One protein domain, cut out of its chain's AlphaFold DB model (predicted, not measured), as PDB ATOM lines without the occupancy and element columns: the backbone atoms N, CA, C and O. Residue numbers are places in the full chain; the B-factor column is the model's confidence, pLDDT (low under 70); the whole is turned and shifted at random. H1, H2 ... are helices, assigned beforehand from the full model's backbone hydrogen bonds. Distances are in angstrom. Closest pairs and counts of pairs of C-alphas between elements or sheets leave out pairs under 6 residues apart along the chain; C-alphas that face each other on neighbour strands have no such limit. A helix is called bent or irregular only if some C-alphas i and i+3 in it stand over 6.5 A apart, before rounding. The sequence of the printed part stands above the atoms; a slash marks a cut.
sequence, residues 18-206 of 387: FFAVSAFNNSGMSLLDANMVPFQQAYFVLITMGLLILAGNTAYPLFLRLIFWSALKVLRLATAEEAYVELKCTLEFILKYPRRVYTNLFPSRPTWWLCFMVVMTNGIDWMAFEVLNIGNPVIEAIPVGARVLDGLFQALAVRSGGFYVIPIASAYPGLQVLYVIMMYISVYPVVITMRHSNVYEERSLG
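What this domain is: This is residues 18 to 206 of the 387 residues of the protein "Na+/K+ transporter" of Colletotrichum higginsianum (strain IMI 349063) (UniProt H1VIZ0). One long helix, H6, is a rod with H9 and H10 following one another along it, while H8, H2 and H1 step outward from the H8-contacting part of H6, residues 122 to 130. Near the other end of H6, H3 begins a helical hairpin with H4 that makes an arm, and its tip, residues 77 to 82, sticks out. The printed part has 189 residues with ten named helices, H1 to H10 in order, and no named strand, and its class is all helix. It is elongated, spanning 62 by 40 by 27 A, and only just loose, close to compact, with a radius of gyration of the C-alphas of 19.8 A.

How they stand to each other: H1, residues 18 to 24, touches H2, residues 43 to 58, at a steep tilt of 49 degrees, the closest C-alphas being those of Phe 24 and Gly 56, 4.6 A apart. H2 touches H8, residues 144 to 160, at a shallow tilt of 21 degrees, the same way, closest at the C-alphas of Gly 50 and Phe 153, 5.6 A. H3, residues 60 to 78, and H4, residues 85 to 96, form a hairpin at a shallow tilt of 33 degrees, only just short of steep, with Leu 72 and Leu 91 closest, their C-alphas 6.2 A apart. H5, residues 98 to 101, is close to but not clearly touching H4, the closest C-alphas, of Ile 94 and Val 101, being 6.6 A apart. The hub is H6, residues 108 to 132, touching H3, H8, H9 and H10. H3 touches it with residues 61 to 62 alone, at Leu 62 and Thr 111, whose C-alphas are 6.2 A apart. H8 touches it at a steep tilt of 53 degrees, closest at the C-alphas of Asp 125 and Ala 155, 5.1 A. H7, residues 137 to 140, touches no helix. H9, residues 173 to 185, and H10, residues 188 to 204, each run opposite ways to H6 at a shallow tilt of 15 degrees; the closest C-alphas are Leu 132 and Leu 175, 6.0 A, and Pro 110 and Thr 193, 6.2 A. Every O i to N i+4 pair is within hydrogen-bond range in H1, H3, H4, H6 and H9; H2 has 10 of 12, H8 10 of 13 and H10 11 of 13, while H5 and H7 are too short for such a pair.

Where its parts are: H1 begins at C-alpha 18, (19.395, -41.560, -32.040). H6 is 35.7 A from first to last C-alpha, H3 26.3 A, H8 25.2 A, H10 24.9 A and H2 21.9 A. H2 is irregular, with C-alphas 54 and 57 7.3 A apart. H10 ends at C-alpha 204, (41.743, -25.380, 3.095).

The domain as a whole: The C-alphas farthest apart, of Glu 82 and Pro 137, are 64.2 A apart. The printed part has no cut. The links H1 to H2 and H8 to H9 are long. Mean pLDDT of the printed part is 84.7; residue 192 and residues 194 to 206 are under 70.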
ATOM      1  N   PHE A  18      18.824 -40.413 -32.736       92.44
ATOM      2  CA  PHE A  18      19.395 -41.560 -32.040       92.44
ATOM      3  C   PHE A  18      20.921 -41.471 -31.954       92.44
ATOM      4  O   PHE A  18      21.485 -41.630 -30.872       92.44
ATOM      5  N   PHE A  19      21.593 -41.160 -33.067       91.81
ATOM      6  CA  PHE A  19      23.044 -40.991 -33.080       91.81
ATOM      7  C   PHE A  19      23.488 -39.824 -32.205       91.81
ATOM      8  O   PHE A  19      24.485 -39.964 -31.504       91.81
ATOM      9  N   ALA A  20      22.743 -38.716 -32.162       92.00
ATOM     10  CA  ALA A  20      23.064 -37.599 -31.278       92.00
ATOM     11  C   ALA A  20      22.976 -37.989 -29.793       92.00
ATOM     12  O   ALA A  20      23.907 -37.732 -29.031       92.00
ATOM     13  N   VAL A  21      21.896 -38.663 -29.381       92.75
ATOM     14  CA  VAL A  21      21.720 -39.125 -27.993       92.75
ATOM     15  C   VAL A  21      22.776 -40.168 -27.623       92.75
ATOM     16  O   VAL A  21      23.356 -40.102 -26.541       92.75
ATOM     17  N   SER A  22      23.060 -41.112 -28.522       92.44
ATOM     18  CA  SER A  22      24.059 -42.162 -28.312       92.44
ATOM     19  C   SER A  22      25.484 -41.595 -28.234       92.44
ATOM     20  O   SER A  22      26.239 -41.963 -27.331       92.44
ATOM     21  N   ALA A  23      25.827 -40.642 -29.110       92.06
ATOM     22  CA  ALA A  23      27.105 -39.931 -29.103       92.06
ATOM     23  C   ALA A  23      27.294 -39.094 -27.839       92.06
ATOM     24  O   ALA A  23      28.325 -39.215 -27.193       92.06
ATOM     25  N   PHE A  24      26.301 -38.296 -27.441       91.38
ATOM     26  CA  PHE A  24      26.405 -37.458 -26.244       91.38
ATOM     27  C   PHE A  24      26.509 -38.281 -24.953       91.38
ATOM     28  O   PHE A  24      27.269 -37.945 -24.046       91.38
ATOM     29  N   ASN A  25      25.772 -39.391 -24.869       89.75
ATOM     30  CA  ASN A  25      25.813 -40.277 -23.708       89.75
ATOM     31  C   ASN A  25      26.993 -41.254 -23.725       89.75
ATOM     32  O   ASN A  25      27.121 -42.036 -22.780       89.75
ATOM     33  N   ASN A  26      27.854 -41.211 -24.751       89.31
ATOM     34  CA  ASN A  26      28.995 -42.115 -24.880       89.31
ATOM     35  C   ASN A  26      28.557 -43.590 -24.805       89.31
ATOM     36  O   ASN A  26      29.108 -44.388 -24.052       89.31
ATOM     37  N   SER A  27      27.487 -43.922 -25.538       87.31
ATOM     38  CA  SER A  27      26.845 -45.238 -25.479       87.31
ATOM     39  C   SER A  27      27.329 -46.218 -26.547       87.31
ATOM     40  O   SER A  27      27.118 -47.416 -26.374       87.31
ATOM     41  N   GLY A  28      27.878 -45.739 -27.667       86.25
ATOM     42  CA  GLY A  28      28.345 -46.592 -28.769       86.25
ATOM     43  C   GLY A  28      27.268 -47.343 -29.546       86.25
ATOM     44  O   GLY A  28      27.592 -48.127 -30.433       86.25
ATOM     45  N   MET A  29      25.987 -47.125 -29.243       89.06
ATOM     46  CA  MET A  29      24.897 -47.806 -29.934       89.06
ATOM     47  C   MET A  29      24.650 -47.168 -31.296       89.06
ATOM     48  O   MET A  29      24.492 -45.946 -31.398       89.06
ATOM     49  N   SER A  30      24.556 -48.010 -32.321       88.88
ATOM     50  CA  SER A  30      24.222 -47.625 -33.687       88.88
ATOM     51  C   SER A  30      22.918 -48.280 -34.134       88.88
ATOM     52  O   SER A  30      22.620 -49.400 -33.737       88.88
ATOM     53  N   LEU A  31      22.148 -47.581 -34.973       87.56
ATOM     54  CA  LEU A  31      20.990 -48.159 -35.674       87.56
ATOM     55  C   LEU A  31      21.392 -49.009 -36.883       87.56
ATOM     56  O   LEU A  31      20.578 -49.766 -37.396       87.56
ATOM     57  N   LEU A  32      22.617 -48.819 -37.367       86.38
ATOM     58  CA  LEU A  32      23.181 -49.517 -38.513       86.38
ATOM     59  C   LEU A  32      24.096 -50.639 -38.034       86.38
ATOM     60  O   LEU A  32      24.951 -50.394 -37.177       86.38
ATOM     61  N   ASP A  33      23.977 -51.803 -38.671       85.00
ATOM     62  CA  ASP A  33      24.815 -52.985 -38.433       85.00
ATOM     63  C   ASP A  33      26.306 -52.687 -38.641       85.00
ATOM     64  O   ASP A  33      27.154 -53.052 -37.830       85.00
ATOM     65  N   ALA A  34      26.628 -51.921 -39.688       83.31
ATOM     66  CA  ALA A  34      27.989 -51.483 -39.998       83.31
ATOM     67  C   ALA A  34      28.449 -50.259 -39.176       83.31
ATOM     68  O   ALA A  34      29.420 -49.593 -39.539       83.31
ATOM     69  N   ASN A  35      27.745 -49.926 -38.091       88.62
ATOM     70  CA  ASN A  35      28.046 -48.778 -37.241       88.62
ATOM     71  C   ASN A  35      28.188 -47.479 -38.073       88.62
ATOM     72  O   ASN A  35      27.285 -47.157 -38.847       88.62
ATOM     73  N   MET A  36      29.303 -46.747 -37.959       88.88
ATOM     74  CA  MET A  36      29.562 -45.501 -38.697       88.88
ATOM     75  C   MET A  36      30.337 -45.692 -40.002       88.88
ATOM     76  O   MET A  36      30.633 -44.705 -40.674       88.88
ATOM     77  N   VAL A  37      30.620 -46.929 -40.415       89.81
ATOM     78  CA  VAL A  37      31.338 -47.221 -41.671       89.81
ATOM     79  C   VAL A  37      30.672 -46.581 -42.900       89.81
ATOM     80  O   VAL A  37      31.378 -45.959 -43.693       89.81
ATOM     81  N   PRO A  38      29.330 -46.598 -43.064       88.94
ATOM     82  CA  PRO A  38      28.690 -45.934 -44.204       88.94
ATOM     83  C   PRO A  38      28.878 -44.406 -44.235       88.94
ATOM     84  O   PRO A  38      28.637 -43.776 -45.264       88.94
ATOM     85  N   PHE A  39      29.296 -43.794 -43.121       87.94
ATOM     86  CA  PHE A  39      29.475 -42.350 -42.967       87.94
ATOM     87  C   PHE A  39      30.935 -41.880 -43.099       87.94
ATOM     88  O   PHE A  39      31.191 -40.705 -42.852       87.94
ATOM     89  N   GLN A  40      31.869 -42.726 -43.553       88.00
ATOM     90  CA  GLN A  40      33.294 -42.386 -43.779       88.00
ATOM     91  C   GLN A  40      33.520 -41.067 -44.544       88.00
ATOM     92  O   GLN A  40      34.376 -40.255 -44.217       88.00
ATOM     93  N   GLN A  41      32.710 -40.788 -45.568       87.75
ATOM     94  CA  GLN A  41      32.848 -39.561 -46.372       87.75
ATOM     95  C   GLN A  41      31.939 -38.415 -45.898       87.75
ATOM     96  O   GLN A  41      31.901 -37.334 -46.491       87.75
ATOM     97  N   ALA A  42      31.174 -38.631 -44.828       88.81
ATOM     98  CA  ALA A  42      30.203 -37.683 -44.310       88.81
ATOM     99  C   ALA A  42      30.842 -36.744 -43.280       88.81
ATOM    100  O   ALA A  42      30.544 -36.812 -42.088       88.81
ATOM    101  N   TYR A  43      31.675 -35.809 -43.749       90.56
ATOM    102  CA  TYR A  43      32.451 -34.905 -42.885       90.56
ATOM    103  C   TYR A  43      31.618 -34.192 -41.821       90.56
ATOM    104  O   TYR A  43      32.009 -34.117 -40.661       90.56
ATOM    105  N   PHE A  44      30.437 -33.702 -42.202       90.56
ATOM    106  CA  PHE A  44      29.539 -33.032 -41.267       90.56
ATOM    107  C   PHE A  44      29.089 -33.957 -40.124       90.56
ATOM    108  O   PHE A  44      29.078 -33.541 -38.969       90.56
ATOM    109  N   VAL A  45      28.750 -35.215 -40.428       90.25
ATOM    110  CA  VAL A  45      28.302 -36.201 -39.430       90.25
ATOM    111  C   VAL A  45      29.450 -36.574 -38.493       90.25
ATOM    112  O   VAL A  45      29.278 -36.524 -37.281       90.25
ATOM    113  N   LEU A  46      30.636 -36.860 -39.033       91.19
ATOM    114  CA  LEU A  46      31.801 -37.239 -38.228       91.19
ATOM    115  C   LEU A  46      32.268 -36.105 -37.306       91.19
ATOM    116  O   LEU A  46      32.524 -36.342 -36.127       91.19
ATOM    117  N   ILE A  47      32.315 -34.860 -37.795       92.50
ATOM    118  CA  ILE A  47      32.695 -33.699 -36.972       92.50
ATOM    119  C   ILE A  47      31.665 -33.465 -35.866       92.50
ATOM    120  O   ILE A  47      32.034 -33.301 -34.704       92.50
ATOM    121  N   THR A  48      30.374 -33.456 -36.208       92.56
ATOM    122  CA  THR A  48      29.316 -33.227 -35.215       92.56
ATOM    123  C   THR A  48      29.296 -34.328 -34.163       92.56
ATOM    124  O   THR A  48      29.371 -34.025 -32.977       92.56
ATOM    125  N   MET A  49      29.296 -35.598 -34.563       91.44
ATOM    126  CA  MET A  49      29.339 -36.712 -33.617       91.44
ATOM    127  C   MET A  49      30.621 -36.717 -32.781       91.44
ATOM    128  O   MET A  49      30.540 -36.923 -31.576       91.44
ATOM    129  N   GLY A  50      31.781 -36.423 -33.374       91.25
ATOM    130  CA  GLY A  50      33.043 -36.299 -32.641       91.25
ATOM    131  C   GLY A  50      32.983 -35.228 -31.547       91.25
ATOM    132  O   GLY A  50      33.412 -35.471 -30.418       91.25
ATOM    133  N   LEU A  51      32.377 -34.071 -31.839       91.50
ATOM    134  CA  LEU A  51      32.137 -33.022 -30.843       91.50
ATOM    135  C   LEU A  51      31.151 -33.463 -29.755       91.50
ATOM    136  O   LEU A  51      31.388 -33.162 -28.588       91.50
ATOM    137  N   LEU A  52      30.082 -34.187 -30.105       92.19
ATOM    138  CA  LEU A  52      29.124 -34.716 -29.127       92.19
ATOM    139  C   LEU A  52      29.765 -35.763 -28.200       92.19
ATOM    140  O   LEU A  52      29.552 -35.690 -26.994       92.19
ATOM    141  N   ILE A  53      30.590 -36.671 -28.734       90.94
ATOM    142  CA  ILE A  53      31.340 -37.675 -27.951       90.94
ATOM    143  C   ILE A  53      32.290 -36.990 -26.962       90.94
ATOM    144  O   ILE A  53      32.422 -37.400 -25.804       90.94
ATOM    145  N   LEU A  54      32.955 -35.919 -27.405       89.00
ATOM    146  CA  LEU A  54      33.829 -35.134 -26.541       89.00
ATOM    147  C   LEU A  54      33.013 -34.404 -25.463       89.00
ATOM    148  O   LEU A  54      33.363 -34.476 -24.287       89.00
ATOM    149  N   ALA A  55      31.914 -33.747 -25.850       88.06
ATOM    150  CA  ALA A  55      31.019 -33.007 -24.955       88.06
ATOM    151  C   ALA A  55      30.279 -33.882 -23.938       88.06
ATOM    152  O   ALA A  55      29.848 -33.372 -22.902       88.06
ATOM    153  N   GLY A  56      30.168 -35.179 -24.219       83.31
ATOM    154  CA  GLY A  56      29.700 -36.194 -23.292       83.31
ATOM    155  C   GLY A  56      30.644 -36.411 -22.107       83.31
ATOM    156  O   GLY A  56      31.362 -35.522 -21.653       83.31
ATOM    157  N   ASN A  57      30.679 -37.639 -21.593       78.38
ATOM    158  CA  ASN A  57      31.304 -37.968 -20.304       78.38
ATOM    159  C   ASN A  57      32.801 -37.587 -20.175       78.38
ATOM    160  O   ASN A  57      33.289 -37.355 -19.072       78.38
ATOM    161  N   THR A  58      33.539 -37.506 -21.285       77.94
ATOM    162  CA  THR A  58      35.005 -37.351 -21.274       77.94
ATOM    163  C   THR A  58      35.462 -35.909 -21.052       77.94
ATOM    164  O   THR A  58      36.335 -35.670 -20.219       77.94
ATOM    165  N   ALA A  59      34.882 -34.932 -21.761       84.25
ATOM    166  CA  ALA A  59      35.225 -33.515 -21.604       84.25
ATOM    167  C   ALA A  59      34.095 -32.687 -20.981       84.25
ATOM    168  O   ALA A  59      34.177 -31.458 -20.970       84.25
ATOM    169  N   TYR A  60      33.078 -33.329 -20.402       86.12
ATOM    170  CA  TYR A  60      31.988 -32.646 -19.710       86.12
ATOM    171  C   TYR A  60      32.456 -31.554 -18.718       86.12
ATOM    172  O   TYR A  60      31.973 -30.424 -18.827       86.12
ATOM    173  N   PRO A  61      33.458 -31.782 -17.834       84.44
ATOM    174  CA  PRO A  61      34.005 -30.730 -16.964       84.44
ATOM    175  C   PRO A  61      34.549 -29.502 -17.712       84.44
ATOM    176  O   PRO A  61      34.447 -28.372 -17.227       84.44
ATOM    177  N   LEU A  62      35.148 -29.723 -18.889       88.25
ATOM    178  CA  LEU A  62      35.744 -28.674 -19.720       88.25
ATOM    179  C   LEU A  62      34.646 -27.823 -20.361       88.25
ATOM    180  O   LEU A  62      34.670 -26.597 -20.240       88.25
ATOM    181  N   PHE A  63      33.661 -28.474 -20.988       89.62
ATOM    182  CA  PHE A  63      32.537 -27.798 -21.633       89.62
ATOM    183  C   PHE A  63      31.660 -27.063 -20.626       89.62
ATOM    184  O   PHE A  63      31.307 -25.912 -20.863       89.62
ATOM    185  N   LEU A  64      31.372 -27.666 -19.470       88.44
ATOM    186  CA  LEU A  64      30.576 -27.021 -18.430       88.44
ATOM    187  C   LEU A  64      31.236 -25.722 -17.943       88.44
ATOM    188  O   LEU A  64      30.582 -24.683 -17.848       88.44
ATOM    189  N   ARG A  65      32.554 -25.741 -17.700       88.50
ATOM    190  CA  ARG A  65      33.292 -24.524 -17.334       88.50
ATOM    191  C   ARG A  65      33.276 -23.492 -18.460       88.50
ATOM    192  O   ARG A  65      33.096 -22.306 -18.187       88.50
ATOM    193  N   LEU A  66      33.480 -23.928 -19.702       89.94
ATOM    194  CA  LEU A  66      33.461 -23.059 -20.877       89.94
ATOM    195  C   LEU A  66      32.101 -22.364 -21.028       89.94
ATOM    196  O   LEU A  66      32.067 -21.164 -21.289       89.94
ATOM    197  N   ILE A  67      30.995 -23.075 -20.796       90.31
ATOM    198  CA  ILE A  67      29.633 -22.523 -20.831       90.31
ATOM    199  C   ILE A  67      29.468 -21.433 -19.770       90.31
ATOM    200  O   ILE A  67      29.090 -20.317 -20.109       90.31
ATOM    201  N   PHE A  68      29.821 -21.687 -18.507       90.12
ATOM    202  CA  PHE A  68      29.693 -20.662 -17.460       90.12
ATOM    203  C   PHE A  68      30.611 -19.456 -17.686       90.12
ATOM    204  O   PHE A  68      30.208 -18.311 -17.478       90.12
ATOM    205  N   TRP A  69      31.842 -19.694 -18.139       89.50
ATOM    206  CA  TRP A  69      32.797 -18.628 -18.431       89.50
ATOM    207  C   TRP A  69      32.368 -17.775 -19.630       89.50
ATOM    208  O   TRP A  69      32.429 -16.547 -19.559       89.50
ATOM    209  N   SER A  70      31.897 -18.409 -20.706       90.12
ATOM    210  CA  SER A  70      31.385 -17.711 -21.887       90.12
ATOM    211  C   SER A  70      30.094 -16.959 -21.574       90.12
ATOM    212  O   SER A  70      30.003 -15.790 -21.927       90.12
ATOM    213  N   ALA A  71      29.159 -17.550 -20.823       88.69
ATOM    214  CA  ALA A  71      27.950 -16.872 -20.362       88.69
ATOM    215  C   ALA A  71      28.280 -15.610 -19.551       88.69
ATOM    216  O   ALA A  71      27.733 -14.544 -19.826       88.69
ATOM    217  N   LEU A  72      29.238 -15.684 -18.617       88.19
ATOM    218  CA  LEU A  72      29.685 -14.519 -17.848       88.19
ATOM    219  C   LEU A  72      30.327 -13.450 -18.744       88.19
ATOM    220  O   LEU A  72      30.077 -12.259 -18.562       88.19
ATOM    221  N   LYS A  73      31.157 -13.850 -19.715       88.81
ATOM    222  CA  LYS A  73      31.794 -12.919 -20.657       88.81
ATOM    223  C   LYS A  73      30.779 -12.241 -21.571       88.81
ATOM    224  O   LYS A  73      30.838 -11.024 -21.709       88.81
ATOM    225  N   VAL A  74      29.843 -12.998 -22.137       90.12
ATOM    226  CA  VAL A  74      28.760 -12.474 -22.976       90.12
ATOM    227  C   VAL A  74      27.894 -11.511 -22.170       90.12
ATOM    228  O   VAL A  74      27.640 -10.409 -22.635       90.12
ATOM    229  N   LEU A  75      27.530 -11.851 -20.932       86.44
ATOM    230  CA  LEU A  75      26.708 -10.993 -20.073       86.44
ATOM    231  C   LEU A  75      27.422  -9.698 -19.644       86.44
ATOM    232  O   LEU A  75      26.785  -8.663 -19.477       86.44
ATOM    233  N   ARG A  76      28.750  -9.732 -19.469       85.06
ATOM    234  CA  ARG A  76      29.559  -8.527 -19.202       85.06
ATOM    235  C   ARG A  76      29.754  -7.652 -20.447       85.06
ATOM    236  O   ARG A  76      29.930  -6.453 -20.295       85.06
ATOM    237  N   LEU A  77      29.742  -8.235 -21.647       86.31
ATOM    238  CA  LEU A  77      29.916  -7.510 -22.911       86.31
ATOM    239  C   LEU A  77      28.599  -6.948 -23.466       86.31
ATOM    240  O   LEU A  77      28.583  -5.847 -24.000       86.31
ATOM    241  N   ALA A  78      27.506  -7.703 -23.359       85.06
ATOM    242  CA  ALA A  78      26.220  -7.369 -23.969       85.06
ATOM    243  C   ALA A  78      25.329  -6.485 -23.086       85.06
ATOM    244  O   ALA A  78      24.315  -5.976 -23.557       85.06
ATOM    245  N   THR A  79      25.650  -6.329 -21.800       83.56
ATOM    246  CA  THR A  79      24.764  -5.664 -20.838       83.56
ATOM    247  C   THR A  79      25.532  -4.676 -19.968       83.56
ATOM    248  O   THR A  79      26.575  -5.026 -19.414       83.56
ATOM    249  N   ALA A  80      24.976  -3.468 -19.806       77.44
ATOM    250  CA  ALA A  80      25.487  -2.426 -18.915       77.44
ATOM    251  C   ALA A  80      25.767  -2.958 -17.497       77.44
ATOM    252  O   ALA A  80      25.154  -3.936 -17.054       77.44
ATOM    253  N   GLU A  81      26.709  -2.330 -16.788       72.12
ATOM    254  CA  GLU A  81      27.206  -2.818 -15.492       72.12
ATOM    255  C   GLU A  81      26.094  -3.007 -14.450       72.12
ATOM    256  O   GLU A  81      26.129  -3.986 -13.708       72.12
ATOM    257  N   GLU A  82      25.057  -2.169 -14.483       75.88
ATOM    258  CA  GLU A  82      23.937  -2.186 -13.530       75.88
ATOM    259  C   GLU A  82      22.845  -3.222 -13.839       75.88
ATOM    260  O   GLU A  82      21.998  -3.511 -12.995       75.88
ATOM    261  N   ALA A  83      22.851  -3.823 -15.030       73.00
ATOM    262  CA  ALA A  83      21.856  -4.819 -15.409       73.00
ATOM    263  C   ALA A  83      22.370  -6.253 -15.168       73.00
ATOM    264  O   ALA A  83      23.524  -6.592 -15.464       73.00
ATOM    265  N   TYR A  84      21.484  -7.097 -14.623       79.00
ATOM    266  CA  TYR A  84      21.730  -8.495 -14.232       79.00
ATOM    267  C   TYR A  84      22.878  -8.700 -13.225       79.00
ATOM    268  O   TYR A  84      23.643  -9.661 -13.338       79.00
ATOM    269  N   VAL A  85      22.995  -7.817 -12.226       83.69
ATOM    270  CA  VAL A  85      24.033  -7.897 -11.178       83.69
ATOM    271  C   VAL A  85      24.007  -9.246 -10.455       83.69
ATOM    272  O   VAL A  85      25.050  -9.878 -10.311       83.69
ATOM    273  N   GLU A  86      22.822  -9.737 -10.077       86.06
ATOM    274  CA  GLU A  86      22.674 -11.024  -9.385       86.06
ATOM    275  C   GLU A  86      23.224 -12.191 -10.215       86.06
ATOM    276  O   GLU A  86      24.083 -12.926  -9.740       86.06
ATOM    277  N   LEU A  87      22.821 -12.310 -11.486       83.75
ATOM    278  CA  LEU A  87      23.279 -13.384 -12.374       83.75
ATOM    279  C   LEU A  87      24.798 -13.324 -12.616       83.75
ATOM    280  O   LEU A  87      25.464 -14.361 -12.616       83.75
ATOM    281  N   LYS A  88      25.361 -12.119 -12.789       86.88
ATOM    282  CA  LYS A  88      26.815 -11.909 -12.920       86.88
ATOM    283  C   LYS A  88      27.548 -12.373 -11.655       86.88
ATOM    284  O   LYS A  88      28.514 -13.128 -11.770       86.88
ATOM    285  N   CYS A  89      27.060 -11.992 -10.474       85.75
ATOM    286  CA  CYS A  89      27.605 -12.410  -9.180       85.75
ATOM    287  C   CYS A  89      27.496 -13.926  -8.966       85.75
ATOM    288  O   CYS A  89      28.458 -14.551  -8.522       85.75
ATOM    289  N   THR A  90      26.366 -14.545  -9.320       87.19
ATOM    290  CA  THR A  90      26.170 -15.998  -9.210       87.19
ATOM    291  C   THR A  90      27.144 -16.760 -10.106       87.19
ATOM    292  O   THR A  90      27.820 -17.675  -9.635       87.19
ATOM    293  N   LEU A  91      27.276 -16.375 -11.379       86.12
ATOM    294  CA  LEU A  91      28.218 -17.009 -12.310       86.12
ATOM    295  C   LEU A  91      29.676 -16.836 -11.862       86.12
ATOM    296  O   LEU A  91      30.477 -17.768 -11.957       86.12
ATOM    297  N   GLU A  92      30.023 -15.664 -11.335       87.12
ATOM    298  CA  GLU A  92      31.345 -15.401 -10.769       87.12
ATOM    299  C   GLU A  92      31.619 -16.253  -9.523       87.12
ATOM    300  O   GLU A  92      32.705 -16.824  -9.395       87.12
ATOM    301  N   PHE A  93      30.625 -16.424  -8.649       85.06
ATOM    302  CA  PHE A  93      30.720 -17.302  -7.485       85.06
ATOM    303  C   PHE A  93      30.925 -18.770  -7.886       85.06
ATOM    304  O   PHE A  93      31.832 -19.418  -7.360       85.06
ATOM    305  N   ILE A  94      30.155 -19.273  -8.861       85.50
ATOM    306  CA  ILE A  94      30.285 -20.642  -9.391       85.50
ATOM    307  C   ILE A  94      31.697 -20.877  -9.946       85.50
ATOM    308  O   ILE A  94      32.319 -21.899  -9.664       85.50
ATOM    309  N   LEU A  95      32.242 -19.928 -10.710       84.00
ATOM    310  CA  LEU A  95      33.582 -20.061 -11.294       84.00
ATOM    311  C   LEU A  95      34.712 -19.932 -10.260       84.00
ATOM    312  O   LEU A  95      35.791 -20.498 -10.472       84.00
ATOM    313  N   LYS A  96      34.474 -19.205  -9.161       82.00
ATOM    314  CA  LYS A  96      35.425 -19.016  -8.058       82.00
ATOM    315  C   LYS A  96      35.460 -20.216  -7.105       82.00
ATOM    316  O   LYS A  96      36.551 -20.621  -6.710       82.00
ATOM    317  N   TYR A  97      34.306 -20.810  -6.792       79.38
ATOM    318  CA  TYR A  97      34.165 -21.961  -5.888       79.38
ATOM    319  C   TYR A  97      33.453 -23.152  -6.559       79.38
ATOM    320  O   TYR A  97      32.380 -23.569  -6.123       79.38
ATOM    321  N   PRO A  98      34.049 -23.742  -7.610       76.25
ATOM    322  CA  PRO A  98      33.351 -24.689  -8.478       76.25
ATOM    323  C   PRO A  98      32.926 -25.986  -7.773       76.25
ATOM    324  O   PRO A  98      31.813 -26.463  -7.978       76.25
ATOM    325  N   ARG A  99      33.777 -26.508  -6.883       72.38
ATOM    326  CA  ARG A  99      33.568 -27.788  -6.186       72.38
ATOM    327  C   ARG A  99      32.470 -27.753  -5.117       72.38
ATOM    328  O   ARG A  99      31.928 -28.802  -4.796       72.38
ATOM    329  N   ARG A 100      32.081 -26.563  -4.639       72.00
ATOM    330  CA  ARG A 100      30.957 -26.385  -3.699       72.00
ATOM    331  C   ARG A 100      29.593 -26.493  -4.369       72.00
ATOM    332  O   ARG A 100      28.609 -26.806  -3.716       72.00
ATOM    333  N   VAL A 101      29.536 -26.173  -5.659       73.75
ATOM    334  CA  VAL A 101      28.291 -26.153  -6.431       73.75
ATOM    335  C   VAL A 101      28.117 -27.471  -7.170       73.75
ATOM    336  O   VAL A 101      27.012 -28.002  -7.240       73.75
ATOM    337  N   TYR A 102      29.208 -28.003  -7.733       76.81
ATOM    338  CA  TYR A 102      29.137 -29.202  -8.545       76.81
ATOM    339  C   TYR A 102      30.445 -29.998  -8.556       76.81
ATOM    340  O   TYR A 102      31.530 -29.459  -8.771       76.81
ATOM    341  N   THR A 103      30.338 -31.315  -8.381       73.12
ATOM    342  CA  THR A 103      31.493 -32.212  -8.241       73.12
ATOM    343  C   THR A 103      32.334 -32.271  -9.519       73.12
ATOM    344  O   THR A 103      33.555 -32.164  -9.463       73.12
ATOM    345  N   ASN A 104      31.725 -32.334 -10.703       75.75
ATOM    346  CA  ASN A 104      32.483 -32.373 -11.960       75.75
ATOM    347  C   ASN A 104      32.940 -30.986 -12.448       75.75
ATOM    348  O   ASN A 104      33.470 -30.878 -13.552       75.75
ATOM    349  N   LEU A 105      32.763 -29.920 -11.658       81.69
ATOM    350  CA  LEU A 105      33.307 -28.606 -11.980       81.69
ATOM    351  C   LEU A 105      34.660 -28.432 -11.277       81.69
ATOM    352  O   LEU A 105      34.757 -28.314 -10.056       81.69
ATOM    353  N   PHE A 106      35.736 -28.423 -12.059       80.69
ATOM    354  CA  PHE A 106      37.090 -28.260 -11.527       80.69
ATOM    355  C   PHE A 106      37.501 -26.784 -11.442       80.69
ATOM    356  O   PHE A 106      36.861 -25.940 -12.060       80.69
ATOM    357  N   PRO A 107      38.572 -26.425 -10.708       80.19
ATOM    358  CA  PRO A 107      39.221 -25.106 -10.781       80.19
ATOM    359  C   PRO A 107      39.988 -24.869 -12.100       80.19
ATOM    360  O   PRO A 107      40.225 -25.807 -12.863       80.19
ATOM    361  N   SER A 108      40.390 -23.619 -12.392       82.06
ATOM    362  CA  SER A 108      40.943 -23.240 -13.714       82.06
ATOM    363  C   SER A 108      42.189 -24.035 -14.093       82.06
ATOM    364  O   SER A 108      42.294 -24.504 -15.221       82.06
ATOM    365  N   ARG A 109      43.131 -24.210 -13.155       83.19
ATOM    366  CA  ARG A 109      44.399 -24.904 -13.431       83.19
ATOM    367  C   ARG A 109      44.186 -26.399 -13.729       83.19
ATOM    368  O   ARG A 109      44.635 -26.833 -14.786       83.19
ATOM    369  N   PRO A 110      43.451 -27.172 -12.898       82.88
ATOM    370  CA  PRO A 110      43.115 -28.559 -13.230       82.88
ATOM    371  C   PRO A 110      42.299 -28.712 -14.521       82.88
ATOM    372  O   PRO A 110      42.497 -29.678 -15.243       82.88
ATOM    373  N   THR A 111      41.423 -27.751 -14.849       86.44
ATOM    374  CA  THR A 111      40.658 -27.771 -16.112       86.44
ATOM    375  C   THR A 111      41.595 -27.686 -17.323       86.44
ATOM    376  O   THR A 111      41.477 -28.480 -18.251       86.44
ATOM    377  N   TRP A 112      42.559 -26.761 -17.313       88.00
ATOM    378  CA  TRP A 112      43.548 -26.647 -18.391       88.00
ATOM    379  C   TRP A 112      44.466 -27.864 -18.479       88.00
ATOM    380  O   TRP A 112      44.772 -28.317 -19.578       88.00
ATOM    381  N   TRP A 113      44.855 -28.429 -17.335       85.69
ATOM    382  CA  TRP A 113      45.615 -29.678 -17.293       85.69
ATOM    383  C   TRP A 113      44.839 -30.860 -17.891       85.69
ATOM    384  O   TRP A 113      45.382 -31.610 -18.698       85.69
ATOM    385  N   LEU A 114      43.555 -31.001 -17.547       86.38
ATOM    386  CA  LEU A 114      42.678 -32.021 -18.121       86.38
ATOM    387  C   LEU A 114      42.521 -31.827 -19.635       86.38
ATOM    388  O   LEU A 114      42.640 -32.793 -20.382       86.38
ATOM    389  N   CYS A 115      42.313 -30.587 -20.088       90.12
ATOM    390  CA  CYS A 115      42.247 -30.249 -21.512       90.12
ATOM    391  C   CYS A 115      43.525 -30.673 -22.247       90.12
ATOM    392  O   CYS A 115      43.453 -31.372 -23.254       90.12
ATOM    393  N   PHE A 116      44.694 -30.336 -21.693       90.25
ATOM    394  CA  PHE A 116      45.983 -30.753 -22.236       90.25
ATOM    395  C   PHE A 116      46.096 -32.280 -22.341       90.25
ATOM    396  O   PHE A 116      46.434 -32.791 -23.405       90.25
ATOM    397  N   MET A 117      45.754 -33.019 -21.282       86.12
ATOM    398  CA  MET A 117      45.809 -34.485 -21.287       86.12
ATOM    399  C   MET A 117      44.863 -35.116 -22.313       86.12
ATOM    400  O   MET A 117      45.247 -36.063 -22.999       86.12
ATOM    401  N   VAL A 118      43.645 -34.588 -22.460       88.69
ATOM    402  CA  VAL A 118      42.674 -35.068 -23.456       88.69
ATOM    403  C   VAL A 118      43.169 -34.801 -24.877       88.69
ATOM    404  O   VAL A 118      43.088 -35.691 -25.720       88.69
ATOM    405  N   VAL A 119      43.717 -33.617 -25.157       91.00
ATOM    406  CA  VAL A 119      44.264 -33.289 -26.484       91.00
ATOM    407  C   VAL A 119      45.490 -34.143 -26.800       91.00
ATOM    408  O   VAL A 119      45.578 -34.688 -27.895       91.00
ATOM    409  N   MET A 120      46.407 -34.312 -25.846       90.56
ATOM    410  CA  MET A 120      47.612 -35.126 -26.031       90.56
ATOM    411  C   MET A 120      47.272 -36.591 -26.302       90.56
ATOM    412  O   MET A 120      47.741 -37.151 -27.285       90.56
ATOM    413  N   THR A 121      46.427 -37.210 -25.475       88.00
ATOM    414  CA  THR A 121      46.050 -38.624 -25.653       88.00
ATOM    415  C   THR A 121      45.305 -38.869 -26.968       88.00
ATOM    416  O   THR A 121      45.652 -39.800 -27.684       88.00
ATOM    417  N   ASN A 122      44.368 -37.994 -27.355       91.06
ATOM    418  CA  ASN A 122      43.726 -38.067 -28.676       91.06
ATOM    419  C   ASN A 122      44.699 -37.841 -29.834       91.06
ATOM    420  O   ASN A 122      44.576 -38.496 -30.863       91.06
ATOM    421  N   GLY A 123      45.652 -36.921 -29.683       92.75
ATOM    422  CA  GLY A 123      46.669 -36.664 -30.698       92.75
ATOM    423  C   GLY A 123      47.567 -37.877 -30.931       92.75
ATOM    424  O   GLY A 123      47.875 -38.190 -32.077       92.75
ATOM    425  N   ILE A 124      47.930 -38.592 -29.861       91.56
ATOM    426  CA  ILE A 124      48.684 -39.851 -29.948       91.56
ATOM    427  C   ILE A 124      47.873 -40.902 -30.711       91.56
ATOM    428  O   ILE A 124      48.414 -41.512 -31.629       91.56
ATOM    429  N   ASP A 125      46.589 -41.073 -30.388       92.25
ATOM    430  CA  ASP A 125      45.715 -42.045 -31.061       92.25
ATOM    431  C   ASP A 125      45.519 -41.720 -32.543       92.25
ATOM    432  O   ASP A 125      45.597 -42.603 -33.394       92.25
ATOM    433  N   TRP A 126      45.319 -40.443 -32.865       94.25
ATOM    434  CA  TRP A 126      45.145 -39.983 -34.238       94.25
ATOM    435  C   TRP A 126      46.418 -40.164 -35.068       94.25
ATOM    436  O   TRP A 126      46.374 -40.713 -36.167       94.25
ATOM    437  N   MET A 127      47.572 -39.772 -34.523       94.44
ATOM    438  CA  MET A 127      48.862 -39.982 -35.178       94.44
ATOM    439  C   MET A 127      49.153 -41.473 -35.360       94.44
ATOM    440  O   MET A 127      49.602 -41.892 -36.425       94.44
ATOM    441  N   ALA A 128      48.891 -42.288 -34.338       93.12
ATOM    442  CA  ALA A 128      49.109 -43.722 -34.407       93.12
ATOM    443  C   ALA A 128      48.175 -44.403 -35.411       93.12
ATOM    444  O   ALA A 128      48.607 -45.340 -36.076       93.12
ATOM    445  N   PHE A 129      46.939 -43.925 -35.568       93.06
ATOM    446  CA  PHE A 129      46.027 -44.421 -36.593       93.06
ATOM    447  C   PHE A 129      46.608 -44.253 -38.004       93.06
ATOM    448  O   PHE A 129      46.568 -45.200 -38.787       93.06
ATOM    449  N   GLU A 130      47.181 -43.089 -38.311       91.38
ATOM    450  CA  GLU A 130      47.787 -42.829 -39.623       91.38
ATOM    451  C   GLU A 130      49.106 -43.590 -39.806       91.38
ATOM    452  O   GLU A 130      49.328 -44.206 -40.844       91.38
ATOM    453  N   VAL A 131      49.979 -43.592 -38.792       92.88
ATOM    454  CA  VAL A 131      51.324 -44.189 -38.883       92.88
ATOM    455  C   VAL A 131      51.283 -45.717 -38.872       92.88
ATOM    456  O   VAL A 131      51.997 -46.359 -39.639       92.88
ATOM    457  N   LEU A 132      50.466 -46.323 -38.008       91.38
ATOM    458  CA  LEU A 132      50.431 -47.780 -37.846       91.38
ATOM    459  C   LEU A 132      49.616 -48.490 -38.926       91.38
ATOM    460  O   LEU A 132      49.669 -49.711 -38.976       91.38
ATOM    461  N   ASN A 133      48.882 -47.764 -39.773       89.31
ATOM    462  CA  ASN A 133      48.127 -48.335 -40.892       89.31
ATOM    463  C   ASN A 133      48.740 -48.035 -42.267       89.31
ATOM    464  O   ASN A 133      48.092 -48.281 -43.285       89.31
ATOM    465  N   ILE A 134      49.974 -47.528 -42.324       89.44
ATOM    466  CA  ILE A 134      50.691 -47.374 -43.596       89.44
ATOM    467  C   ILE A 134      50.830 -48.755 -44.254       89.44
ATOM    468  O   ILE A 134      51.282 -49.706 -43.617       89.44
ATOM    469  N   GLY A 135      50.444 -48.868 -45.526       87.31
ATOM    470  CA  GLY A 135      50.442 -50.121 -46.281       87.31
ATOM    471  C   GLY A 135      49.161 -50.946 -46.144       87.31
ATOM    472  O   GLY A 135      49.068 -52.010 -46.756       87.31
ATOM    473  N   ASN A 136      48.166 -50.490 -45.372       91.06
ATOM    474  CA  ASN A 136      46.894 -51.195 -45.240       91.06
ATOM    475  C   ASN A 136      45.979 -50.914 -46.449       91.06
ATOM    476  O   ASN A 136      45.455 -49.803 -46.561       91.06
ATOM    477  N   PRO A 137      45.685 -51.912 -47.306       89.31
ATOM    478  CA  PRO A 137      44.930 -51.693 -48.540       89.31
ATOM    479  C   PRO A 137      43.484 -51.234 -48.298       89.31
ATOM    480  O   PRO A 137      42.915 -50.536 -49.135       89.31
ATOM    481  N   VAL A 138      42.883 -51.590 -47.156       87.19
ATOM    482  CA  VAL A 138      41.497 -51.219 -46.818       87.19
ATOM    483  C   VAL A 138      41.399 -49.730 -46.490       87.19
ATOM    484  O   VAL A 138      40.463 -49.056 -46.910       87.19
ATOM    485  N   ILE A 139      42.385 -49.208 -45.762       86.94
ATOM    486  CA  ILE A 139      42.429 -47.804 -45.337       86.94
ATOM    487  C   ILE A 139      42.996 -46.931 -46.461       86.94
ATOM    488  O   ILE A 139      42.551 -45.798 -46.665       86.94
ATOM    489  N   GLU A 140      43.935 -47.466 -47.245       88.00
ATOM    490  CA  GLU A 140      44.525 -46.765 -48.382       88.00
ATOM    491  C   GLU A 140      43.539 -46.513 -49.528       88.00
ATOM    492  O   GLU A 140      43.683 -45.519 -50.243       88.00
ATOM    493  N   ALA A 141      42.499 -47.341 -49.647       89.38
ATOM    494  CA  ALA A 141      41.405 -47.134 -50.592       89.38
ATOM    495  C   ALA A 141      40.581 -45.860 -50.305       89.38
ATOM    496  O   ALA A 141      39.929 -45.328 -51.206       89.38
ATOM    497  N   ILE A 142      40.602 -45.354 -49.067       87.62
ATOM    498  CA  ILE A 142      39.855 -44.158 -48.666       87.62
ATOM    499  C   ILE A 142      40.637 -42.901 -49.091       87.62
ATOM    500  O   ILE A 142      41.845 -42.826 -48.840       87.62
ATOM    501  N   PRO A 143      39.988 -41.877 -49.686       91.12
ATOM    502  CA  PRO A 143      40.639 -40.611 -50.023       91.12
ATOM    503  C   PRO A 143      41.332 -39.967 -48.816       91.12
ATOM    504  O   PRO A 143      40.771 -39.929 -47.724       91.12
ATOM    505  N   VAL A 144      42.519 -39.387 -49.024       87.75
ATOM    506  CA  VAL A 144      43.376 -38.854 -47.944       87.75
ATOM    507  C   VAL A 144      42.641 -37.855 -47.042       87.75
ATOM    508  O   VAL A 144      42.757 -37.929 -45.824       87.75
ATOM    509  N   GLY A 145      41.839 -36.950 -47.617       86.94
ATOM    510  CA  GLY A 145      41.079 -35.972 -46.831       86.94
ATOM    511  C   GLY A 145      40.054 -36.607 -45.884       86.94
ATOM    512  O   GLY A 145      39.902 -36.146 -44.756       86.94
ATOM    513  N   ALA A 146      39.394 -37.685 -46.319       88.38
ATOM    514  CA  ALA A 146      38.459 -38.428 -45.481       88.38
ATOM    515  C   ALA A 146      39.182 -39.285 -44.449       88.38
ATOM    516  O   ALA A 146      38.821 -39.239 -43.281       88.38
ATOM    517  N   ARG A 147      40.276 -39.941 -44.844       90.81
ATOM    518  CA  ARG A 147      41.103 -40.762 -43.953       90.81
ATOM    519  C   ARG A 147      41.577 -39.997 -42.719       90.81
ATOM    520  O   ARG A 147      41.417 -40.484 -41.607       90.81
ATOM    521  N   VAL A 148      42.072 -38.777 -42.914       91.81
ATOM    522  CA  VAL A 148      42.562 -37.932 -41.817       91.81
ATOM    523  C   VAL A 148      41.444 -37.598 -40.824       91.81
ATOM    524  O   VAL A 148      41.673 -37.590 -39.611       91.81
ATOM    525  N   LEU A 149      40.228 -37.339 -41.314       92.31
ATOM    526  CA  LEU A 149      39.073 -37.090 -40.454       92.31
ATOM    527  C   LEU A 149      38.560 -38.374 -39.790       92.31
ATOM    528  O   LEU A 149      38.202 -38.336 -38.615       92.31
ATOM    529  N   ASP A 150      38.557 -39.493 -40.510       92.00
ATOM    530  CA  ASP A 150      38.202 -40.812 -39.992       92.00
ATOM    531  C   ASP A 150      39.133 -41.202 -38.843       92.00
ATOM    532  O   ASP A 150      38.664 -41.637 -37.792       92.00
ATOM    533  N   GLY A 151      40.437 -40.956 -38.988       92.56
ATOM    534  CA  GLY A 151      41.422 -41.152 -37.930       92.56
ATOM    535  C   GLY A 151      41.148 -40.287 -36.702       92.56
ATOM    536  O   GLY A 151      41.204 -40.782 -35.576       92.56
ATOM    537  N   LEU A 152      40.788 -39.013 -36.894       92.94
ATOM    538  CA  LEU A 152      40.428 -38.119 -35.790       92.94
ATOM    539  C   LEU A 152      39.147 -38.587 -35.085       92.94
ATOM    540  O   LEU A 152      39.089 -38.625 -33.855       92.94
ATOM    541  N   PHE A 153      38.120 -38.958 -35.851       93.69
ATOM    542  CA  PHE A 153      36.869 -39.478 -35.311       93.69
ATOM    543  C   PHE A 153      37.101 -40.782 -34.542       93.69
ATOM    544  O   PHE A 153      36.609 -40.936 -33.425       93.69
ATOM    545  N   GLN A 154      37.905 -41.688 -35.095       93.00
ATOM    546  CA  GLN A 154      38.253 -42.952 -34.462       93.00
ATOM    547  C   GLN A 154      39.038 -42.727 -33.161       93.00
ATOM    548  O   GLN A 154      38.714 -43.345 -32.150       93.00
ATOM    549  N   ALA A 155      39.995 -41.796 -33.134       91.56
ATOM    550  CA  ALA A 155      40.731 -41.427 -31.921       91.56
ATOM    551  C   ALA A 155      39.813 -40.906 -30.798       91.56
ATOM    552  O   ALA A 155      40.001 -41.229 -29.620       91.56
ATOM    553  N   LEU A 156      38.778 -40.136 -31.152       90.50
ATOM    554  CA  LEU A 156      37.760 -39.671 -30.207       90.50
ATOM    555  C   LEU A 156      36.845 -40.817 -29.747       90.50
ATOM    556  O   LEU A 156      36.528 -40.926 -28.558       90.50
ATOM    557  N   ALA A 157      36.437 -41.689 -30.669       90.62
ATOM    558  CA  ALA A 157      35.462 -42.740 -30.414       90.62
ATOM    559  C   ALA A 157      36.035 -43.948 -29.650       90.62
ATOM    560  O   ALA A 157      35.329 -44.518 -28.816       90.62
ATOM    561  N   VAL A 158      37.316 -44.291 -29.840       89.00
ATOM    562  CA  VAL A 158      37.995 -45.420 -29.168       89.00
ATOM    563  C   VAL A 158      38.042 -45.277 -27.658       89.00
ATOM    564  O   VAL A 158      38.079 -46.267 -26.942       89.00
ATOM    565  N   ARG A 159      38.011 -44.059 -27.128       83.81
ATOM    566  CA  ARG A 159      38.152 -43.861 -25.683       83.81
ATOM    567  C   ARG A 159      36.845 -44.021 -24.922       83.81
ATOM    568  O   ARG A 159      36.853 -44.480 -23.784       83.81
ATOM    569  N   SER A 160      35.743 -43.579 -25.518       75.06
ATOM    570  CA  SER A 160      34.447 -43.498 -24.836       75.06
ATOM    571  C   SER A 160      33.247 -43.392 -25.774       75.06
ATOM    572  O   SER A 160      32.129 -43.323 -25.293       75.06
ATOM    573  N   GLY A 161      33.442 -43.298 -27.088       81.62
ATOM    574  CA  GLY A 161      32.343 -43.101 -28.032       81.62
ATOM    575  C   GLY A 161      31.688 -44.405 -28.465       81.62
ATOM    576  O   GLY A 161      30.484 -44.412 -28.679       81.62
ATOM    577  N   GLY A 162      32.462 -45.484 -28.614       86.75
ATOM    578  CA  GLY A 162      31.955 -46.799 -29.033       86.75
ATOM    579  C   GLY A 162      31.590 -46.919 -30.510       86.75
ATOM    580  O   GLY A 162      31.202 -47.985 -30.981       86.75
ATOM    581  N   PHE A 163      31.741 -45.832 -31.258       92.19
ATOM    582  CA  PHE A 163      31.582 -45.823 -32.701       92.19
ATOM    583  C   PHE A 163      32.889 -46.235 -33.371       92.19
ATOM    584  O   PHE A 163      33.982 -45.920 -32.900       92.19
ATOM    585  N   TYR A 164      32.772 -46.917 -34.501       91.81
ATOM    586  CA  TYR A 164      33.898 -47.156 -35.386       91.81
ATOM    587  C   TYR A 164      33.504 -46.767 -36.803       91.81
ATOM    588  O   TYR A 164      32.404 -47.075 -37.269       91.81
ATOM    589  N   VAL A 165      34.401 -46.047 -37.467       91.12
ATOM    590  CA  VAL A 165      34.235 -45.617 -38.861       91.12
ATOM    591  C   VAL A 165      34.935 -46.577 -39.822       91.12
ATOM    592  O   VAL A 165      34.591 -46.655 -40.995       91.12
ATOM    593  N   ILE A 166      35.876 -47.372 -39.316       89.50
ATOM    594  CA  ILE A 166      36.565 -48.431 -40.052       89.50
ATOM    595  C   ILE A 166      36.454 -49.723 -39.235       89.50
ATOM    596  O   ILE A 166      36.619 -49.669 -38.012       89.50
ATOM    597  N   PRO A 167      36.174 -50.880 -39.864       90.06
ATOM    598  CA  PRO A 167      36.099 -52.150 -39.154       90.06
ATOM    599  C   PRO A 167      37.399 -52.445 -38.405       90.06
ATOM    600  O   PRO A 167      38.477 -52.487 -39.000       90.06
ATOM    601  N   ILE A 168      37.308 -52.696 -37.103       90.50
ATOM    602  CA  ILE A 168      38.491 -52.870 -36.247       90.50
ATOM    603  C   ILE A 168      39.298 -54.109 -36.631       90.50
ATOM    604  O   ILE A 168      40.524 -54.074 -36.571       90.50
ATOM    605  N   ALA A 169      38.636 -55.168 -37.101       88.94
ATOM    606  CA  ALA A 169      39.302 -56.357 -37.633       88.94
ATOM    607  C   ALA A 169      40.209 -56.066 -38.841       88.94
ATOM    608  O   ALA A 169      41.159 -56.806 -39.073       88.94
ATOM    609  N   SER A 170      39.938 -54.997 -39.599       88.81
ATOM    610  CA  SER A 170      40.757 -54.605 -40.753       88.81
ATOM    611  C   SER A 170      41.965 -53.745 -40.383       88.81
ATOM    612  O   SER A 170      42.861 -53.573 -41.204       88.81
ATOM    613  N   ALA A 171      42.009 -53.205 -39.162       90.19
ATOM    614  CA  ALA A 171      43.158 -52.462 -38.664       90.19
ATOM    615  C   ALA A 171      44.325 -53.407 -38.356       90.19
ATOM    616  O   ALA A 171      44.121 -54.548 -37.934       90.19
ATOM    617  N   TYR A 172      45.561 -52.928 -38.510       92.62
ATOM    618  CA  TYR A 172      46.717 -53.748 -38.161       92.62
ATOM    619  C   TYR A 172      46.803 -54.022 -36.648       92.62
ATOM    620  O   TYR A 172      46.417 -53.168 -35.840       92.62
ATOM    621  N   PRO A 173      47.364 -55.178 -36.231       91.00
ATOM    622  CA  PRO A 173      47.404 -55.580 -34.822       91.00
ATOM    623  C   PRO A 173      48.083 -54.559 -33.902       91.00
ATOM    624  O   PRO A 173      47.676 -54.395 -32.755       91.00
ATOM    625  N   GLY A 174      49.083 -53.825 -34.405       91.69
ATOM    626  CA  GLY A 174      49.755 -52.771 -33.639       91.69
ATOM    627  C   GLY A 174      48.796 -51.673 -33.171       91.69
ATOM    628  O   GLY A 174      48.851 -51.253 -32.016       91.69
ATOM    629  N   LEU A 175      47.864 -51.259 -34.034       93.00
ATOM    630  CA  LEU A 175      46.838 -50.282 -33.679       93.00
ATOM    631  C   LEU A 175      45.788 -50.881 -32.737       93.00
ATOM    632  O   LEU A 175      45.359 -50.218 -31.796       93.00
ATOM    633  N   GLN A 176      45.406 -52.145 -32.939       93.50
ATOM    634  CA  GLN A 176      44.466 -52.832 -32.049       93.50
ATOM    635  C   GLN A 176      45.016 -52.923 -30.615       93.50
ATOM    636  O   GLN A 176      44.290 -52.645 -29.663       93.50
ATOM    637  N   VAL A 177      46.307 -53.241 -30.446       93.44
ATOM    638  CA  VAL A 177      46.980 -53.246 -29.134       93.44
ATOM    639  C   VAL A 177      46.961 -51.854 -28.502       93.44
ATOM    640  O   VAL A 177      46.641 -51.723 -27.319       93.44
ATOM    641  N   LEU A 178      47.262 -50.809 -29.278       92.75
ATOM    642  CA  LEU A 178      47.188 -49.433 -28.787       92.75
ATOM    643  C   LEU A 178      45.771 -49.086 -28.314       92.75
ATOM    644  O   LEU A 178      45.610 -48.526 -27.231       92.75
ATOM    645  N   TYR A 179      44.743 -49.474 -29.071       93.25
ATOM    646  CA  TYR A 179      43.351 -49.268 -28.679       93.25
ATOM    647  C   TYR A 179      43.012 -49.973 -27.369       93.25
ATOM    648  O   TYR A 179      42.400 -49.351 -26.510       93.25
ATOM    649  N   VAL A 180      43.468 -51.208 -27.145       92.50
ATOM    650  CA  VAL A 180      43.287 -51.898 -25.852       92.50
ATOM    651  C   VAL A 180      43.869 -51.078 -24.697       92.50
ATOM    652  O   VAL A 180      43.196 -50.855 -23.687       92.50
ATOM    653  N   ILE A 181      45.091 -50.568 -24.855       90.19
ATOM    654  CA  ILE A 181      45.753 -49.741 -23.836       90.19
ATOM    655  C   ILE A 181      44.958 -48.451 -23.582       90.19
ATOM    656  O   ILE A 181      44.721 -48.070 -22.433       90.19
ATOM    657  N   MET A 182      44.500 -47.790 -24.640       88.81
ATOM    658  CA  MET A 182      43.822 -46.496 -24.550       88.81
ATOM    659  C   MET A 182      42.392 -46.608 -24.020       88.81
ATOM    660  O   MET A 182      41.976 -45.783 -23.203       88.81
ATOM    661  N   MET A 183      41.667 -47.669 -24.384       90.81
ATOM    662  CA  MET A 183      40.369 -48.018 -23.798       90.81
ATOM    663  C   MET A 183      40.484 -48.216 -22.284       90.81
ATOM    664  O   MET A 183      39.631 -47.743 -21.529       90.81
ATOM    665  N   TYR A 184      41.561 -48.855 -21.817       85.50
ATOM    666  CA  TYR A 184      41.804 -49.030 -20.387       85.50
ATOM    667  C   TYR A 184      42.108 -47.698 -19.685       85.50
ATOM    668  O   TYR A 184      41.506 -47.404 -18.645       85.50
ATOM    669  N   ILE A 185      42.990 -46.876 -20.271       81.56
ATOM    670  CA  ILE A 185      43.481 -45.626 -19.665       81.56
ATOM    671  C   ILE A 185      42.454 -44.480 -19.712       81.56
ATOM    672  O   ILE A 185      42.516 -43.561 -18.893       81.56
ATOM    673  N   SER A 186      41.483 -44.560 -20.622       75.88
ATOM    674  CA  SER A 186      40.416 -43.589 -20.909       75.88
ATOM    675  C   SER A 186      39.852 -42.794 -19.723       75.88
ATOM    676  O   SER A 186      39.649 -41.586 -19.827       75.88
ATOM    677  N   VAL A 187      39.596 -43.457 -18.595       73.44
ATOM    678  CA  VAL A 187      38.917 -42.881 -17.422       73.44
ATOM    679  C   VAL A 187      39.883 -42.176 -16.460       73.44
ATOM    680  O   VAL A 187      39.471 -41.300 -15.692       73.44
ATOM    681  N   TYR A 188      41.178 -42.494 -16.498       74.75
ATOM    682  CA  TYR A 188      42.134 -41.980 -15.516       74.75
ATOM    683  C   TYR A 188      42.354 -40.463 -15.558       74.75
ATOM    684  O   TYR A 188      42.429 -39.892 -14.471       74.75
ATOM    685  N   PRO A 189      42.413 -39.762 -16.710       75.75
ATOM    686  CA  PRO A 189      42.622 -38.311 -16.719       75.75
ATOM    687  C   PRO A 189      41.589 -37.542 -15.882       75.75
ATOM    688  O   PRO A 189      41.950 -36.675 -15.078       75.75
ATOM    689  N   VAL A 190      40.310 -37.905 -16.007       74.62
ATOM    690  CA  VAL A 190      39.215 -37.288 -15.244       74.62
ATOM    691  C   VAL A 190      39.316 -37.657 -13.762       74.62
ATOM    692  O   VAL A 190      39.251 -36.778 -12.902       74.62
ATOM    693  N   VAL A 191      39.550 -38.936 -13.446       71.69
ATOM    694  CA  VAL A 191      39.660 -39.419 -12.057       71.69
ATOM    695  C   VAL A 191      40.857 -38.804 -11.325       71.69
ATOM    696  O   VAL A 191      40.724 -38.386 -10.175       71.69
ATOM    697  N   ILE A 192      42.016 -38.702 -11.976       69.12
ATOM    698  CA  ILE A 192      43.223 -38.073 -11.419       69.12
ATOM    699  C   ILE A 192      42.955 -36.595 -11.131       69.12
ATOM    700  O   ILE A 192      43.276 -36.111 -10.045       69.12
ATOM    701  N   THR A 193      42.322 -35.891 -12.071       72.69
ATOM    702  CA  THR A 193      41.966 -34.474 -11.907       72.69
ATOM    703  C   THR A 193      41.010 -34.281 -10.732       72.69
ATOM    704  O   THR A 193      41.226 -33.393  -9.903       72.69
ATOM    705  N   MET A 194      40.009 -35.154 -10.603       69.19
ATOM    706  CA  MET A 194      39.061 -35.141  -9.492       69.19
ATOM    707  C   MET A 194      39.760 -35.340  -8.143       69.19
ATOM    708  O   MET A 194      39.610 -34.500  -7.254       69.19
ATOM    709  N   ARG A 195      40.614 -36.361  -8.011       68.88
ATOM    710  CA  ARG A 195      41.361 -36.631  -6.770       68.88
ATOM    711  C   ARG A 195      42.312 -35.505  -6.396       68.88
ATOM    712  O   ARG A 195      42.345 -35.094  -5.243       68.88
ATOM    713  N   HIS A 196      43.041 -34.967  -7.370       66.81
ATOM    714  CA  HIS A 196      43.936 -33.838  -7.133       66.81
ATOM    715  C   HIS A 196      43.164 -32.579  -6.705       66.81
ATOM    716  O   HIS A 196      43.638 -31.815  -5.865       66.81
ATOM    717  N   SER A 197      41.968 -32.353  -7.260       66.94
ATOM    718  CA  SER A 197      41.125 -31.216  -6.875       66.94
ATOM    719  C   SER A 197      40.497 -31.358  -5.483       66.94
ATOM    720  O   SER A 197      40.290 -30.340  -4.832       66.94
ATOM    721  N   ASN A 198      40.274 -32.589  -5.002       61.69
ATOM    722  CA  ASN A 198      39.696 -32.864  -3.680       61.69
ATOM    723  C   ASN A 198      40.671 -32.522  -2.531       61.69
ATOM    724  O   ASN A 198      40.297 -31.900  -1.543       61.69
ATOM    725  N   VAL A 199      41.966 -32.816  -2.706       51.88
ATOM    726  CA  VAL A 199      43.025 -32.528  -1.709       51.88
ATOM    727  C   VAL A 199      43.198 -31.021  -1.449       51.88
ATOM    728  O   VAL A 199      43.640 -30.608  -0.376       51.88
ATOM    729  N   TYR A 200      42.845 -30.168  -2.418       46.34
ATOM    730  CA  TYR A 200      42.915 -28.714  -2.246       46.34
ATOM    731  C   TYR A 200      41.897 -28.205  -1.210       46.34
ATOM    732  O   TYR A 200      42.188 -27.226  -0.522       46.34
ATOM    733  N   GLU A 201      40.750 -28.880  -1.059       50.59
ATOM    734  CA  GLU A 201      39.770 -28.553  -0.019       50.59
ATOM    735  C   GLU A 201      40.187 -29.101   1.348       50.59
ATOM    736  O   GLU A 201      40.115 -28.354   2.323       50.59
ATOM    737  N   GLU A 202      40.741 -30.316   1.426       43.78
ATOM    738  CA  GLU A 202      41.249 -30.888   2.689       43.78
ATOM    739  C   GLU A 202      42.342 -30.016   3.329       43.78
ATOM    740  O   GLU A 202      42.401 -29.876   4.551       43.78
ATOM    741  N   ARG A 203      43.168 -29.346   2.511       39.53
ATOM    742  CA  ARG A 203      44.173 -28.388   2.998       39.53
ATOM    743  C   ARG A 203      43.574 -27.024   3.364       39.53
ATOM    744  O   ARG A 203      44.090 -26.376   4.266       39.53
ATOM    745  N   SER A 204      42.486 -26.597   2.712       41.56
ATOM    746  CA  SER A 204      41.743 -25.380   3.095       41.56
ATOM    747  C   SER A 204      40.881 -25.556   4.352       41.56
ATOM    748  O   SER A 204      40.577 -24.575   5.023       41.56
ATOM    749  N   LEU A 205      40.539 -26.806   4.680       43.25
ATOM    750  CA  LEU A 205      39.873 -27.226   5.915       43.25
ATOM    751  C   LEU A 205      40.853 -27.416   7.088       43.25
ATOM    752  O   LEU A 205      40.408 -27.600   8.210       43.25
ATOM    753  N   GLY A 206      42.169 -27.324   6.859       42.00
ATOM    754  CA  GLY A 206      43.194 -27.393   7.913       42.00
ATOM    755  C   GLY A 206      43.724 -28.796   8.232       42.00
ATOM    756  O   GLY A 206      44.747 -28.910   8.899       42.00
TER     757      GLY A 206